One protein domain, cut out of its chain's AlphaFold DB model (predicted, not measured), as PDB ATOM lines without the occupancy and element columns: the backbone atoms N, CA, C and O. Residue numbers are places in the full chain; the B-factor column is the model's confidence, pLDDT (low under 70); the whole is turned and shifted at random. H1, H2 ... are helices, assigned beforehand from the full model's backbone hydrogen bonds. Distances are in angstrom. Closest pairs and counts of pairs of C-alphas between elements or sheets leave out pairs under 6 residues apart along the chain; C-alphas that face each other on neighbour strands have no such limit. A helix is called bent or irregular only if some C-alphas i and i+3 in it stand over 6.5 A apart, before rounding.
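What this domain is: This is residues 63 to 173 of the 173 residues of an uncharacterized protein of Pseudomonas brassicacearum (UniProt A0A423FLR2). Two helices, H2 and H5, cross steeply in the core, with H3 packed on one side of H2 and the first arm of a bent helix, H4a, packed against both of them on another side. The second arm, H4b, folds back from H4a at the end of the domain away from H3, with the short H1 near it. The printed part has 111 residues, with five named helices in the order H1 to H5 and no named strand, and its class is all helix. It is compact and rounded, with a radius of gyration of the C-alphas of 13.0 A and spans of 34 by 30 by 27 A.

How they stand to each other: H1, residues 63 to 69, is close to but not clearly touching H2, residues 73 to 88; the closest C-alphas, of Trp 68 and Arg 76, are 7.4 A apart. H3, residues 97 to 110, touches residues 82 to 87 of H2 at a steep tilt of 55 degrees, the same way, closest at the C-alphas of Ile 86 and Ala 107, 4.9 A. H4, residues 123 to 142, was assigned as one helix by its hydrogen bonds but is bent: C-alphas 130 and 133 are 8.9 A apart. Its arms, H4a, residues 123 to 130, and H4b, residues 133 to 142, run opposite ways at a shallow tilt of 30 degrees. H4a touches H2 about perpendicular, at 89 degrees, with the C-alphas of Arg 84 and Pro 123 closest, 5.4 A. H4b is close to but not clearly touching H1; the closest C-alphas, of Val 65 and Cys 135, are 7.3 A apart. H5, residues 157 to 172, touches H2 at a steep tilt of 47 degrees, opposite ways, closest at the C-alphas of Gln 75 and Val 171, 5.8 A. H5 touches H4a at a steep tilt of 58 degrees, with the C-alphas of Trp 130 and Leu 160 closest, 5.6 A. H3 and H5 only just touch, with 3 pairs of C-alphas within 8 A, the closest those of Leu 110 and Lys 159, 7.2 A. H1 and H3 are apart. In H1, H2, H3, H4a and H5 every O i to N i+4 pair is within hydrogen-bond range; in H4b 3 of 6 are.

Where its parts are: H1 begins at C-alpha 63, (336.509, 200.327, 190.283). From first to last C-alpha, H2 measures 21.6 A, H3 19.9 A, H4b 15.0 A and H5 22.2 A; the shorter H1 measures 9.8 A and H4a 10.9 A. H4a begins at C-alpha 123, (353.356, 193.170, 197.433), and H5 ends at C-alpha 172, (339.993, 184.881, 187.510).

The domain as a whole: The two C-alphas farthest apart, those of Asp 97 and Arg 134, are 36.4 A apart. The links H3 to H4 and H4 to H5 are long, with 12 and 14 residues. The printed part has no cut, and residue 173 is the chain's last. The mean pLDDT of the printed part is 91.5, and residue 91 alone is under 70.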
ATOM      1  N   PRO A  63     336.581 201.585 191.024       90.88
ATOM      2  CA  PRO A  63     336.509 200.327 190.283       90.88
ATOM      3  C   PRO A  63     337.579 199.302 190.666       90.88
ATOM      4  O   PRO A  63     337.263 198.118 190.780       90.88
ATOM      5  N   ASN A  64     338.823 199.731 190.892       92.62
ATOM      6  CA  ASN A  64     339.928 198.843 191.260       92.62
ATOM      7  C   ASN A  64     339.697 198.221 192.645       92.62
ATOM      8  O   ASN A  64     339.924 197.025 192.848       92.62
ATOM      9  N   VAL A  65     339.182 199.007 193.592       92.31
ATOM     10  CA  VAL A  65     338.841 198.529 194.936       92.31
ATOM     11  C   VAL A  65     337.662 197.564 194.888       92.31
ATOM     12  O   VAL A  65     337.731 196.502 195.503       92.31
ATOM     13  N   ILE A  66     336.604 197.872 194.132       92.31
ATOM     14  CA  ILE A  66     335.479 196.944 193.924       92.31
ATOM     15  C   ILE A  66     335.979 195.619 193.353       92.31
ATOM     16  O   ILE A  66     335.556 194.541 193.787       92.31
ATOM     17  N   GLU A  67     336.872 195.697 192.373       92.38
ATOM     18  CA  GLU A  67     337.422 194.538 191.695       92.38
ATOM     19  C   GLU A  67     338.202 193.640 192.661       92.38
ATOM     20  O   GLU A  67     337.963 192.428 192.705       92.38
ATOM     21  N   TRP A  68     339.058 194.248 193.485       94.69
ATOM     22  CA  TRP A  68     339.813 193.583 194.545       94.69
ATOM     23  C   TRP A  68     338.908 192.968 195.621       94.69
ATOM     24  O   TRP A  68     339.064 191.804 196.005       94.69
ATOM     25  N   LEU A  69     337.922 193.731 196.098       92.06
ATOM     26  CA  LEU A  69     336.986 193.286 197.130       92.06
ATOM     27  C   LEU A  69     336.039 192.185 196.633       92.06
ATOM     28  O   LEU A  69     335.526 191.418 197.444       92.06
ATOM     29  N   SER A  70     335.852 192.052 195.320       92.06
ATOM     30  CA  SER A  70     335.051 190.972 194.730       92.06
ATOM     31  C   SER A  70     335.811 189.642 194.612       92.06
ATOM     32  O   SER A  70     335.186 188.623 194.330       92.06
ATOM     33  N   LEU A  71     337.132 189.624 194.827       93.94
ATOM     34  CA  LEU A  71     337.921 188.388 194.865       93.94
ATOM     35  C   LEU A  71     337.665 187.584 196.145       93.94
ATOM     36  O   LEU A  71     337.481 188.161 197.222       93.94
ATOM     37  N   THR A  72     337.751 186.256 196.036       93.94
ATOM     38  CA  THR A  72     337.824 185.365 197.202       93.94
ATOM     39  C   THR A  72     339.155 185.533 197.939       93.94
ATOM     40  O   THR A  72     340.127 186.059 197.395       93.94
ATOM     41  N   GLU A  73     339.232 185.061 199.183       92.06
ATOM     42  CA  GLU A  73     340.478 185.101 199.961       92.06
ATOM     43  C   GLU A  73     341.627 184.366 199.252       92.06
ATOM     44  O   GLU A  73     342.714 184.924 199.108       92.06
ATOM     45  N   ALA A  74     341.359 183.177 198.700       93.62
ATOM     46  CA  ALA A  74     342.338 182.411 197.928       93.62
ATOM     47  C   ALA A  74     342.845 183.186 196.699       93.62
ATOM     48  O   ALA A  74     344.049 183.236 196.452       93.62
ATOM     49  N   GLN A  75     341.951 183.862 195.969       95.62
ATOM     50  CA  GLN A  75     342.327 184.686 194.817       95.62
ATOM     51  C   GLN A  75     343.164 185.904 195.216       95.62
ATOM     52  O   GLN A  75     344.097 186.262 194.501       95.62
ATOM     53  N   ARG A  76     342.873 186.541 196.358       95.69
ATOM     54  CA  ARG A  76     343.683 187.662 196.868       95.69
ATOM     55  C   ARG A  76     345.083 187.206 197.266       95.69
ATOM     56  O   ARG A  76     346.053 187.879 196.925       95.69
ATOM     57  N   LEU A  77     345.197 186.061 197.941       94.31
ATOM     58  CA  LEU A  77     346.490 185.463 198.290       94.31
ATOM     59  C   LEU A  77     347.296 185.126 197.031       94.31
ATOM     60  O   LEU A  77     348.459 185.511 196.922       94.31
ATOM     61  N   GLN A  78     346.656 184.502 196.040       95.25
ATOM     62  CA  GLN A  78     347.284 184.199 194.758       95.25
ATOM     63  C   GLN A  78     347.707 185.471 194.009       95.25
ATOM     64  O   GLN A  78     348.811 185.529 193.473       95.25
ATOM     65  N   ALA A  79     346.884 186.523 194.006       96.69
ATOM     66  CA  ALA A  79     347.224 187.794 193.371       96.69
ATOM     67  C   ALA A  79     348.476 188.428 194.002       96.69
ATOM     68  O   ALA A  79     349.388 188.842 193.285       96.69
ATOM     69  N   LEU A  80     348.565 188.440 195.338       95.62
ATOM     70  CA  LEU A  80     349.750 188.924 196.054       95.62
ATOM     71  C   LEU A  80     350.987 188.064 195.763       95.62
ATOM     72  O   LEU A  80     352.074 188.610 195.571       95.62
ATOM     73  N   ALA A  81     350.831 186.740 195.671       95.38
ATOM     74  CA  ALA A  81     351.907 185.824 195.298       95.38
ATOM     75  C   ALA A  81     352.447 186.099 193.883       95.38
ATOM     76  O   ALA A  81     353.664 186.143 193.689       95.38
ATOM     77  N   LEU A  82     351.565 186.340 192.908       96.31
ATOM     78  CA  LEU A  82     351.955 186.690 191.539       96.31
ATOM     79  C   LEU A  82     352.681 188.042 191.491       96.31
ATOM     80  O   LEU A  82     353.742 188.144 190.880       96.31
ATOM     81  N   VAL A  83     352.164 189.068 192.180       96.56
ATOM     82  CA  VAL A  83     352.827 190.382 192.262       96.56
ATOM     83  C   VAL A  83     354.208 190.269 192.900       96.56
ATOM     84  O   VAL A  83     355.161 190.859 192.388       96.56
ATOM     85  N   ARG A  84     354.344 189.474 193.967       95.25
ATOM     86  CA  ARG A  84     355.634 189.193 194.607       95.25
ATOM     87  C   ARG A  84     356.626 188.575 193.622       95.25
ATOM     88  O   ARG A  84     357.749 189.057 193.521       95.25
ATOM     89  N   ALA A  85     356.210 187.569 192.855       94.81
ATOM     90  CA  ALA A  85     357.068 186.940 191.851       94.81
ATOM     91  C   ALA A  85     357.454 187.900 190.710       94.81
ATOM     92  O   ALA A  85     358.599 187.893 190.263       94.81
ATOM     93  N   ILE A  86     356.525 188.747 190.254       95.62
ATOM     94  CA  ILE A  86     356.763 189.700 189.159       95.62
ATOM     95  C   ILE A  86     357.701 190.833 189.590       95.62
ATOM     96  O   ILE A  86     358.621 191.186 188.854       95.62
ATOM     97  N   CYS A  87     357.437 191.442 190.746       95.00
ATOM     98  CA  CYS A  87     358.077 192.693 191.149       95.00
ATOM     99  C   CYS A  87     359.304 192.489 192.029       95.00
ATOM    100  O   CYS A  87     360.239 193.277 191.940       95.00
ATOM    101  N   LEU A  88     359.298 191.448 192.863       91.31
ATOM    102  CA  LEU A  88     360.329 191.216 193.876       91.31
ATOM    103  C   LEU A  88     361.239 190.035 193.522       91.31
ATOM    104  O   LEU A  88     362.164 189.740 194.271       91.31
ATOM    105  N   ALA A  89     360.960 189.345 192.406       83.06
ATOM    106  CA  ALA A  89     361.694 188.173 191.919       83.06
ATOM    107  C   ALA A  89     361.916 187.078 192.985       83.06
ATOM    108  O   ALA A  89     362.821 186.254 192.863       83.06
ATOM    109  N   ALA A  90     361.081 187.057 194.026       78.56
ATOM    110  CA  ALA A  90     361.191 186.110 195.120       78.56
ATOM    111  C   ALA A  90     360.487 184.802 194.728       78.56
ATOM    112  O   ALA A  90     359.298 184.849 194.379       78.56
ATOM    113  N   PRO A  91     361.179 183.648 194.787       68.94
ATOM    114  CA  PRO A  91     360.536 182.349 194.660       68.94
ATOM    115  C   PRO A  91     359.412 182.231 195.688       68.94
ATOM    116  O   PRO A  91     359.542 182.686 196.828       68.94
ATOM    117  N   ASN A  92     358.299 181.642 195.275       72.69
ATOM    118  CA  ASN A  92     357.196 181.333 196.166       72.69
ATOM    119  C   ASN A  92     356.768 179.893 195.904       72.69
ATOM    120  O   ASN A  92     356.338 179.585 194.794       72.69
ATOM    121  N   ASP A  93     356.840 179.053 196.935       77.19
ATOM    122  CA  ASP A  93     356.456 177.635 196.891       77.19
ATOM    123  C   ASP A  93     354.970 177.434 196.534       77.19
ATOM    124  O   ASP A  93     354.529 176.329 196.235       77.19
ATOM    125  N   GLN A  94     354.183 178.512 196.553       78.81
ATOM    126  CA  GLN A  94     352.771 178.526 196.177       78.81
ATOM    127  C   GLN A  94     352.527 178.633 194.662       78.81
ATOM    128  O   GLN A  94     351.375 178.539 194.241       78.81
ATOM    129  N   LEU A  95     353.558 178.888 193.844       86.56
ATOM    130  CA  LEU A  95     353.404 179.056 192.397       86.56
ATOM    131  C   LEU A  95     353.809 177.794 191.635       86.56
ATOM    132  O   LEU A  95     354.877 177.234 191.865       86.56
ATOM    133  N   SER A  96     352.985 177.390 190.667       90.38
ATOM    134  CA  SER A  96     353.362 176.341 189.715       90.38
ATOM    135  C   SER A  96     354.446 176.825 188.744       90.38
ATOM    136  O   SER A  96     354.594 178.028 188.506       90.38
ATOM    137  N   ASP A  97     355.156 175.895 188.100       89.25
ATOM    138  CA  ASP A  97     356.160 176.224 187.075       89.25
ATOM    139  C   ASP A  97     355.581 177.071 185.930       89.25
ATOM    140  O   ASP A  97     356.230 177.992 185.422       89.25
ATOM    141  N   GLU A  98     354.330 176.803 185.544       91.62
ATOM    142  CA  GLU A  98     353.620 177.578 184.525       91.62
ATOM    143  C   GLU A  98     353.383 179.022 184.991       91.62
ATOM    144  O   GLU A  98     353.664 179.975 184.257       91.62
ATOM    145  N   GLN A  99     352.908 179.202 186.228       92.19
ATOM    146  CA  GLN A  99     352.696 180.525 186.817       92.19
ATOM    147  C   GLN A  99     354.013 181.283 186.954       92.19
ATOM    148  O   GLN A  99     354.077 182.463 186.614       92.19
ATOM    149  N   TRP A 100     355.078 180.606 187.377       92.06
ATOM    150  CA  TRP A 100     356.407 181.194 187.481       92.06
ATOM    151  C   TRP A 100     356.934 181.667 186.123       92.06
ATOM    152  O   TRP A 100     357.414 182.796 185.989       92.06
ATOM    153  N   SER A 101     356.798 180.840 185.082       93.19
ATOM    154  CA  SER A 101     357.194 181.204 183.719       93.19
ATOM    155  C   SER A 101     356.415 182.419 183.203       93.19
ATOM    156  O   SER A 101     357.012 183.360 182.670       93.19
ATOM    157  N   TRP A 102     355.100 182.447 183.442       95.50
ATOM    158  CA  TRP A 102     354.252 183.591 183.118       95.50
ATOM    159  C   TRP A 102     354.688 184.862 183.864       95.50
ATOM    160  O   TRP A 102     354.892 185.898 183.228       95.50
ATOM    161  N   CYS A 103     354.934 184.779 185.179       95.56
ATOM    162  CA  CYS A 103     355.413 185.903 185.990       95.56
ATOM    163  C   CYS A 103     356.712 186.496 185.435       95.56
ATOM    164  O   CYS A 103     356.831 187.716 185.332       95.56
ATOM    165  N   ARG A 104     357.669 185.660 185.007       94.38
ATOM    166  CA  ARG A 104     358.913 186.138 184.375       94.38
ATOM    167  C   ARG A 104     358.656 186.870 183.059       94.38
ATOM    168  O   ARG A 104     359.303 187.884 182.789       94.38
ATOM    169  N   GLY A 105     357.716 186.384 182.250       96.19
ATOM    170  CA  GLY A 105     357.286 187.059 181.024       96.19
ATOM    171  C   GLY A 105     356.732 188.459 181.306       96.19
ATOM    172  O   GLY A 105     357.173 189.438 180.699       96.19
ATOM    173  N   VAL A 106     355.836 188.567 182.291       96.62
ATOM    174  CA  VAL A 106     355.255 189.847 182.724       96.62
ATOM    175  C   VAL A 106     356.323 190.772 183.313       96.62
ATOM    176  O   VAL A 106     356.387 191.943 182.939       96.62
ATOM    177  N   ALA A 107     357.219 190.263 184.162       95.69
ATOM    178  CA  ALA A 107     358.320 191.035 184.738       95.69
ATOM    179  C   ALA A 107     359.235 191.627 183.653       95.69
ATOM    180  O   ALA A 107     359.585 192.807 183.705       95.69
ATOM    181  N   LYS A 108     359.557 190.847 182.612       96.19
ATOM    182  CA  LYS A 108     360.354 191.311 181.466       96.19
ATOM    183  C   LYS A 108     359.656 192.425 180.676       96.19
ATOM    184  O   LYS A 108     360.328 193.344 180.202       96.19
ATOM    185  N   ALA A 109     358.333 192.351 180.533       96.62
ATOM    186  CA  ALA A 109     357.537 193.346 179.817       96.62
ATOM    187  C   ALA A 109     357.356 194.644 180.622       96.62
ATOM    188  O   ALA A 109     357.563 195.740 180.100       96.62
ATOM    189  N   LEU A 110     356.999 194.530 181.905       95.62
ATOM    190  CA  LEU A 110     356.701 195.682 182.759       95.62
ATOM    191  C   LEU A 110     357.955 196.365 183.307       95.62
ATOM    192  O   LEU A 110     357.909 197.571 183.572       95.62
ATOM    193  N   ARG A 111     359.054 195.612 183.446       95.25
ATOM    194  CA  ARG A 111     360.340 196.018 184.036       95.25
ATOM    195  C   ARG A 111     360.178 196.742 185.383       95.25
ATOM    196  O   ARG A 111     360.531 197.919 185.460       95.25
ATOM    197  N   PRO A 112     359.644 196.077 186.430       93.88
ATOM    198  CA  PRO A 112     359.396 196.702 187.733       93.88
ATOM    199  C   PRO A 112     360.605 197.429 188.319       93.88
ATOM    200  O   PRO A 112     360.451 198.541 188.804       93.88
ATOM    201  N   GLY A 113     361.817 196.888 188.154       92.44
ATOM    202  CA  GLY A 113     363.052 197.524 188.635       92.44
ATOM    203  C   GLY A 113     363.387 198.899 188.029       92.44
ATOM    204  O   GLY A 113     364.332 199.527 188.476       92.44
ATOM    205  N   LEU A 114     362.648 199.385 187.021       93.25
ATOM    206  CA  LEU A 114     362.823 200.742 186.476       93.25
ATOM    207  C   LEU A 114     361.899 201.790 187.111       93.25
ATOM    208  O   LEU A 114     362.054 202.978 186.836       93.25
ATOM    209  N   TRP A 115     360.889 201.371 187.872       93.75
ATOM    210  CA  TRP A 115     359.860 202.277 188.396       93.75
ATOM    211  C   TRP A 115     359.400 201.953 189.816       93.75
ATOM    212  O   TRP A 115     358.731 202.778 190.434       93.75
ATOM    213  N   LEU A 116     359.722 200.768 190.328       93.12
ATOM    214  CA  LEU A 116     359.473 200.376 191.703       93.12
ATOM    215  C   LEU A 116     360.718 200.673 192.540       93.12
ATOM    216  O   LEU A 116     361.836 200.386 192.122       93.12
ATOM    217  N   ASN A 117     360.512 201.248 193.721       88.75
ATOM    218  CA  ASN A 117     361.591 201.508 194.664       88.75
ATOM    219  C   ASN A 117     362.091 200.186 195.274       88.75
ATOM    220  O   ASN A 117     361.282 199.358 195.687       88.75
ATOM    221  N   GLU A 118     363.409 200.015 195.367       85.19
ATOM    222  CA  GLU A 118     364.072 198.827 195.927       85.19
ATOM    223  C   GLU A 118     363.697 198.557 197.395       85.19
ATOM    224  O   GLU A 118     363.712 197.412 197.838       85.19
ATOM    225  N   ASN A 119     363.287 199.591 198.136       86.88
ATOM    226  CA  ASN A 119     362.820 199.461 199.518       86.88
ATOM    227  C   ASN A 119     361.433 198.803 199.628       86.88
ATOM    228  O   ASN A 119     361.004 198.452 200.727       86.88
ATOM    229  N   VAL A 120     360.703 198.652 198.516       90.38
ATOM    230  CA  VAL A 120     359.401 197.978 198.509       90.38
ATOM    231  C   VAL A 120     359.625 196.471 198.513       90.38
ATOM    232  O   VAL A 120     359.935 195.875 197.489       90.38
ATOM    233  N   THR A 121     359.426 195.848 199.672       90.00
ATOM    234  CA  THR A 121     359.637 194.405 199.883       90.00
ATOM    235  C   THR A 121     358.339 193.615 200.050       90.00
ATOM    236  O   THR A 121     358.362 192.384 200.102       90.00
ATOM    237  N   ASP A 122     357.197 194.303 200.100       92.31
ATOM    238  CA  ASP A 122     355.885 193.704 200.325       92.31
ATOM    239  C   ASP A 122     354.941 193.986 199.139       92.31
ATOM    240  O   ASP A 122     354.700 195.153 198.811       92.31
ATOM    241  N   PRO A 123     354.345 192.961 198.494       94.12
ATOM    242  CA  PRO A 123     353.356 193.170 197.433       94.12
ATOM    243  C   PRO A 123     352.131 193.987 197.883       94.12
ATOM    244  O   PRO A 123     351.507 194.658 197.059       94.12
ATOM    245  N   ARG A 124     351.788 193.989 199.177       95.06
ATOM    246  CA  ARG A 124     350.697 194.800 199.736       95.06
ATOM    247  C   ARG A 124     350.991 196.307 199.649       95.06
ATOM    248  O   ARG A 124     350.060 197.085 199.474       95.06
ATOM    249  N   ALA A 125     352.258 196.732 199.656       94.12
ATOM    250  CA  ALA A 125     352.631 198.132 199.409       94.12
ATOM    251  C   ALA A 125     352.343 198.565 197.960       94.12
ATOM    252  O   ALA A 125     351.936 199.699 197.699       94.12
ATOM    253  N   ILE A 126     352.520 197.644 197.010       95.81
ATOM    254  CA  ILE A 126     352.216 197.850 195.586       95.81
ATOM    255  C   ILE A 126     350.696 197.911 195.381       95.81
ATOM    256  O   ILE A 126     350.204 198.700 194.571       95.81
ATOM    257  N   LEU A 127     349.939 197.117 196.149       96.38
ATOM    258  CA  LEU A 127     348.476 197.177 196.180       96.38
ATOM    259  C   LEU A 127     348.003 198.529 196.717       96.38
ATOM    260  O   LEU A 127     347.153 199.170 196.106       96.38
ATOM    261  N   ALA A 128     348.597 198.987 197.818       94.25
ATOM    262  CA  ALA A 128     348.315 200.287 198.408       94.25
ATOM    263  C   ALA A 128     348.516 201.434 197.407       94.25
ATOM    264  O   ALA A 128     347.642 202.287 197.264       94.25
ATOM    265  N   GLY A 129     349.630 201.414 196.663       93.81
ATOM    266  CA  GLY A 129     349.904 202.391 195.609       93.81
ATOM    267  C   GLY A 129     348.846 202.396 194.501       93.81
ATOM    268  O   GLY A 129     348.473 203.460 194.015       93.81
ATOM    269  N   TRP A 130     348.332 201.223 194.119       95.44
ATOM    270  CA  TRP A 130     347.326 201.095 193.059       95.44
ATOM    271  C   TRP A 130     345.923 201.526 193.494       95.44
ATOM    272  O   TRP A 130     345.226 202.188 192.731       95.44
ATOM    273  N   LEU A 131     345.522 201.188 194.722       93.19
ATOM    274  CA  LEU A 131     344.201 201.535 195.264       93.19
ATOM    275  C   LEU A 131     344.120 202.975 195.791       93.19
ATOM    276  O   LEU A 131     343.026 203.491 196.028       93.19
ATOM    277  N   GLY A 132     345.271 203.614 195.999       91.06
ATOM    278  CA  GLY A 132     345.374 204.957 196.545       91.06
ATOM    279  C   GLY A 132     345.110 205.028 198.051       91.06
ATOM    280  O   GLY A 132     344.502 204.153 198.672       91.06
ATOM    281  N   GLU A 133     345.569 206.121 198.656       88.12
ATOM    282  CA  GLU A 133     345.595 206.305 200.112       88.12
ATOM    283  C   GLU A 133     344.213 206.198 200.762       88.12
ATOM    284  O   GLU A 133     344.037 205.539 201.791       88.12
ATOM    285  N   ARG A 134     343.210 206.800 200.117       89.19
ATOM    286  CA  ARG A 134     341.837 206.877 200.621       89.19
ATOM    287  C   ARG A 134     341.234 205.496 200.897       89.19
ATOM    288  O   ARG A 134     340.555 205.319 201.909       89.19
ATOM    289  N   CYS A 135     341.468 204.543 200.001       91.31
ATOM    290  CA  CYS A 135     340.925 203.191 200.104       91.31
ATOM    291  C   CYS A 135     341.882 202.265 200.860       91.31
ATOM    292  O   CYS A 135     341.436 201.412 201.632       91.31
ATOM    293  N   TRP A 136     343.193 202.477 200.709       92.38
ATOM    294  CA  TRP A 136     344.209 201.732 201.443       92.38
ATOM    295  C   TRP A 136     344.082 201.887 202.960       92.38
ATOM    296  O   TRP A 136     344.196 200.897 203.680       92.38
ATOM    297  N   SER A 137     343.788 203.094 203.453       91.00
ATOM    298  CA  SER A 137     343.691 203.370 204.892       91.00
ATOM    299  C   SER A 137     342.677 202.470 205.611       91.00
ATOM    300  O   SER A 137     342.895 202.114 206.767       91.00
ATOM    301  N   ARG A 138     341.624 202.033 204.908       92.94
ATOM    302  CA  ARG A 138     340.623 201.064 205.382       92.94
ATOM    303  C   ARG A 138     341.001 199.623 205.069       92.94
ATOM    304  O   ARG A 138     340.872 198.763 205.936       92.94
ATOM    305  N   LEU A 139     341.489 199.351 203.855       92.62
ATOM    306  CA  LEU A 139     341.848 197.992 203.440       92.62
ATOM    307  C   LEU A 139     342.982 197.408 204.291       92.62
ATOM    308  O   LEU A 139     342.940 196.226 204.626       92.62
ATOM    309  N   ARG A 140     343.961 198.229 204.695       93.69
ATOM    310  CA  ARG A 140     345.101 197.786 205.513       93.69
ATOM    311  C   ARG A 140     344.687 197.150 206.843       93.69
ATOM    312  O   ARG A 140     345.430 196.346 207.392       93.69
ATOM    313  N   LEU A 141     343.492 197.478 207.341       92.50
ATOM    314  CA  LEU A 141     342.957 196.931 208.585       92.50
ATOM    315  C   LEU A 141     342.670 195.430 208.504       92.50
ATOM    316  O   LEU A 141     342.519 194.797 209.544       92.50
ATOM    317  N   SER A 142     342.591 194.845 207.306       92.06
ATOM    318  CA  SER A 142     342.434 193.397 207.134       92.06
ATOM    319  C   SER A 142     343.688 192.594 207.495       92.06
ATOM    320  O   SER A 142     343.598 191.376 207.635       92.06
ATOM    321  N   TRP A 143     344.828 193.256 207.704       92.12
ATOM    322  CA  TRP A 143     346.070 192.642 208.177       92.12
ATOM    323  C   TRP A 143     346.432 193.128 209.586       92.12
ATOM    324  O   TRP A 143     345.908 194.156 210.029       92.12
ATOM    325  N   PRO A 144     347.310 192.409 210.308       91.06
ATOM    326  CA  PRO A 144     347.837 192.865 211.589       91.06
ATOM    327  C   PRO A 144     348.446 194.279 211.515       91.06
ATOM    328  O   PRO A 144     349.071 194.607 210.502       91.06
ATOM    329  N   PRO A 145     348.295 195.112 212.562       85.44
ATOM    330  CA  PRO A 145     348.841 196.471 212.588       85.44
ATOM    331  C   PRO A 145     350.350 196.532 212.335       85.44
ATOM    332  O   PRO A 145     350.817 197.417 211.627       85.44
ATOM    333  N   GLU A 146     351.092 195.569 212.868       85.00
ATOM    334  CA  GLU A 146     352.544 195.442 212.744       85.00
ATOM    335  C   GLU A 146     353.019 194.961 211.363       85.00
ATOM    336  O   GLU A 146     354.206 195.034 211.058       85.00
ATOM    337  N   GLU A 147     352.103 194.473 210.521       83.94
ATOM    338  CA  GLU A 147     352.410 193.934 209.194       83.94
ATOM    339  C   GLU A 147     351.917 194.818 208.045       83.94
ATOM    340  O   GLU A 147     352.155 194.482 206.886       83.94
ATOM    341  N   ALA A 148     351.190 195.902 208.322       77.56
ATOM    342  CA  ALA A 148     350.696 196.791 207.276       77.56
ATOM    343  C   ALA A 148     351.877 197.569 206.671       77.56
ATOM    344  O   ALA A 148     352.463 198.399 207.367       77.56
ATOM    345  N   PRO A 149     352.257 197.329 205.402       82.56
ATOM    346  CA  PRO A 149     353.445 197.964 204.857       82.56
ATOM    347  C   PRO A 149     353.197 199.425 204.496       82.56
ATOM    348  O   PRO A 149     352.070 199.838 204.193       82.56
ATOM    349  N   GLU A 150     354.296 200.172 204.433       83.69
ATOM    350  CA  GLU A 150     354.309 201.518 203.878       83.69
ATOM    351  C   GLU A 150     353.921 201.494 202.389       83.69
ATOM    352  O   GLU A 150     354.493 200.720 201.612       83.69
ATOM    353  N   PRO A 151     352.947 202.310 201.953       83.31
ATOM    354  CA  PRO A 151     352.465 202.290 200.577       83.31
ATOM    355  C   PRO A 151     353.476 202.776 199.538       83.31
ATOM    356  O   PRO A 151     354.199 203.750 199.738       83.31
ATOM    357  N   ALA A 152     353.415 202.204 198.335       85.19
ATOM    358  CA  ALA A 152     354.201 202.651 197.189       85.19
ATOM    359  C   ALA A 152     353.492 203.769 196.382       85.19
ATOM    360  O   ALA A 152     353.278 203.626 195.179       85.19
ATOM    361  N   PHE A 153     353.095 204.882 197.017       74.75
ATOM    362  CA  PHE A 153     352.298 205.939 196.355       74.75
ATOM    363  C   PHE A 153     353.039 206.709 195.249       74.75
ATOM    364  O   PHE A 153     352.408 207.202 194.319       74.75
ATOM    365  N   ASN A 154     354.371 206.778 195.296       82.00
ATOM    366  CA  ASN A 154     355.182 207.519 194.317       82.00
ATOM    367  C   ASN A 154     355.529 206.699 193.060       82.00
ATOM    368  O   ASN A 154     356.567 206.907 192.434       82.00
ATOM    369  N   VAL A 155     354.673 205.744 192.698       87.75
ATOM    370  CA  VAL A 155     354.859 204.857 191.549       87.75
ATOM    371  C   VAL A 155     353.940 205.287 190.395       87.75
ATOM    372  O   VAL A 155     352.792 205.665 190.638       87.75
ATOM    373  N   PRO A 156     354.372 205.208 189.118       92.25
ATOM    374  CA  PRO A 156     353.522 205.590 187.994       92.25
ATOM    375  C   PRO A 156     352.214 204.782 187.930       92.25
ATOM    376  O   PRO A 156     352.230 203.574 187.685       92.25
ATOM    377  N   ALA A 157     351.071 205.467 188.043       91.56
ATOM    378  CA  ALA A 157     349.743 204.840 188.071       91.56
ATOM    379  C   ALA A 157     349.481 203.900 186.878       91.56
ATOM    380  O   ALA A 157     348.964 202.803 187.052       91.56
ATOM    381  N   ARG A 158     349.926 204.271 185.666       94.00
ATOM    382  CA  ARG A 158     349.791 203.422 184.464       94.00
ATOM    383  C   ARG A 158     350.543 202.092 184.573       94.00
ATOM    384  O   ARG A 158     350.127 201.107 183.973       94.00
ATOM    385  N   LYS A 159     351.669 202.060 185.294       95.75
ATOM    386  CA  LYS A 159     352.457 200.837 185.508       95.75
ATOM    387  C   LYS A 159     351.786 199.928 186.528       95.75
ATOM    388  O   LYS A 159     351.701 198.726 186.286       95.75
ATOM    389  N   LEU A 160     351.275 200.514 187.610       95.56
ATOM    390  CA  LEU A 160     350.477 199.796 188.602       95.56
ATOM    391  C   LEU A 160     349.219 199.202 187.972       95.56
ATOM    392  O   LEU A 160     348.956 198.021 188.164       95.56
ATOM    393  N   ASP A 161     348.498 199.970 187.157       96.00
ATOM    394  CA  ASP A 161     347.299 199.472 186.487       96.00
ATOM    395  C   ASP A 161     347.627 198.320 185.526       96.00
ATOM    396  O   ASP A 161     347.046 197.245 185.639       96.00
ATOM    397  N   ALA A 162     348.644 198.459 184.668       96.94
ATOM    398  CA  ALA A 162     349.068 197.370 183.784       96.94
ATOM    399  C   ALA A 162     349.447 196.084 184.550       96.94
ATOM    400  O   ALA A 162     349.113 194.978 184.111       96.94
ATOM    401  N   LEU A 163     350.119 196.219 185.698       97.81
ATOM    402  CA  LEU A 163     350.456 195.099 186.577       97.81
ATOM    403  C   LEU A 163     349.194 194.434 187.133       97.81
ATOM    404  O   LEU A 163     348.984 193.238 186.929       97.81
ATOM    405  N   TRP A 164     348.359 195.203 187.828       97.38
ATOM    406  CA  TRP A 164     347.206 194.667 188.539       97.38
ATOM    407  C   TRP A 164     346.148 194.123 187.588       97.38
ATOM    408  O   TRP A 164     345.627 193.045 187.845       97.38
ATOM    409  N   ARG A 165     345.911 194.749 186.432       96.88
ATOM    410  CA  ARG A 165     345.016 194.210 185.392       96.88
ATOM    411  C   ARG A 165     345.479 192.840 184.895       96.88
ATOM    412  O   ARG A 165     344.666 191.926 184.772       96.88
ATOM    413  N   SER A 166     346.785 192.672 184.679       96.69
ATOM    414  CA  SER A 166     347.371 191.393 184.254       96.69
ATOM    415  C   SER A 166     347.204 190.305 185.320       96.69
ATOM    416  O   SER A 166     346.852 189.168 185.007       96.69
ATOM    417  N   VAL A 167     347.430 190.655 186.588       97.19
ATOM    418  CA  VAL A 167     347.297 189.733 187.726       97.19
ATOM    419  C   VAL A 167     345.837 189.367 187.984       97.19
ATOM    420  O   VAL A 167     345.525 188.189 188.147       97.19
ATOM    421  N   LEU A 168     344.932 190.347 187.976       96.19
ATOM    422  CA  LEU A 168     343.500 190.146 188.201       96.19
ATOM    423  C   LEU A 168     342.867 189.277 187.119       96.19
ATOM    424  O   LEU A 168     342.039 188.426 187.434       96.19
ATOM    425  N   TRP A 169     343.292 189.437 185.864       94.94
ATOM    426  CA  TRP A 169     342.915 188.519 184.794       94.94
ATOM    427  C   TRP A 169     343.377 187.088 185.097       94.94
ATOM    428  O   TRP A 169     342.585 186.153 185.007       94.94
ATOM    429  N   ARG A 170     344.631 186.912 185.534       95.56
ATOM    430  CA  ARG A 170     345.222 185.586 185.769       95.56
ATOM    431  C   ARG A 170     344.595 184.820 186.937       95.56
ATOM    432  O   ARG A 170     344.550 183.603 186.865       95.56
ATOM    433  N   VAL A 171     344.129 185.495 187.992       94.94
ATOM    434  CA  VAL A 171     343.481 184.833 189.153       94.94
ATOM    435  C   VAL A 171     341.986 184.560 188.955       94.94
ATOM    436  O   VAL A 171     341.348 183.936 189.805       94.94
ATOM    437  N   ARG A 172     341.403 185.083 187.872       90.88
ATOM    438  CA  ARG A 172     339.993 184.881 187.510       90.88
ATOM    439  C   ARG A 172     339.789 183.884 186.380       90.88
ATOM    440  O   ARG A 172     338.681 183.368 186.266       90.88
ATOM    441  N   ALA A 173     340.807 183.701 185.541       79.50
ATOM    442  CA  ALA A 173     340.854 182.675 184.506       79.50
ATOM    443  C   ALA A 173     340.954 181.278 185.130       79.50
ATOM    444  O   ALA A 173     340.296 180.368 184.584       79.50
TER     445      ALA A 173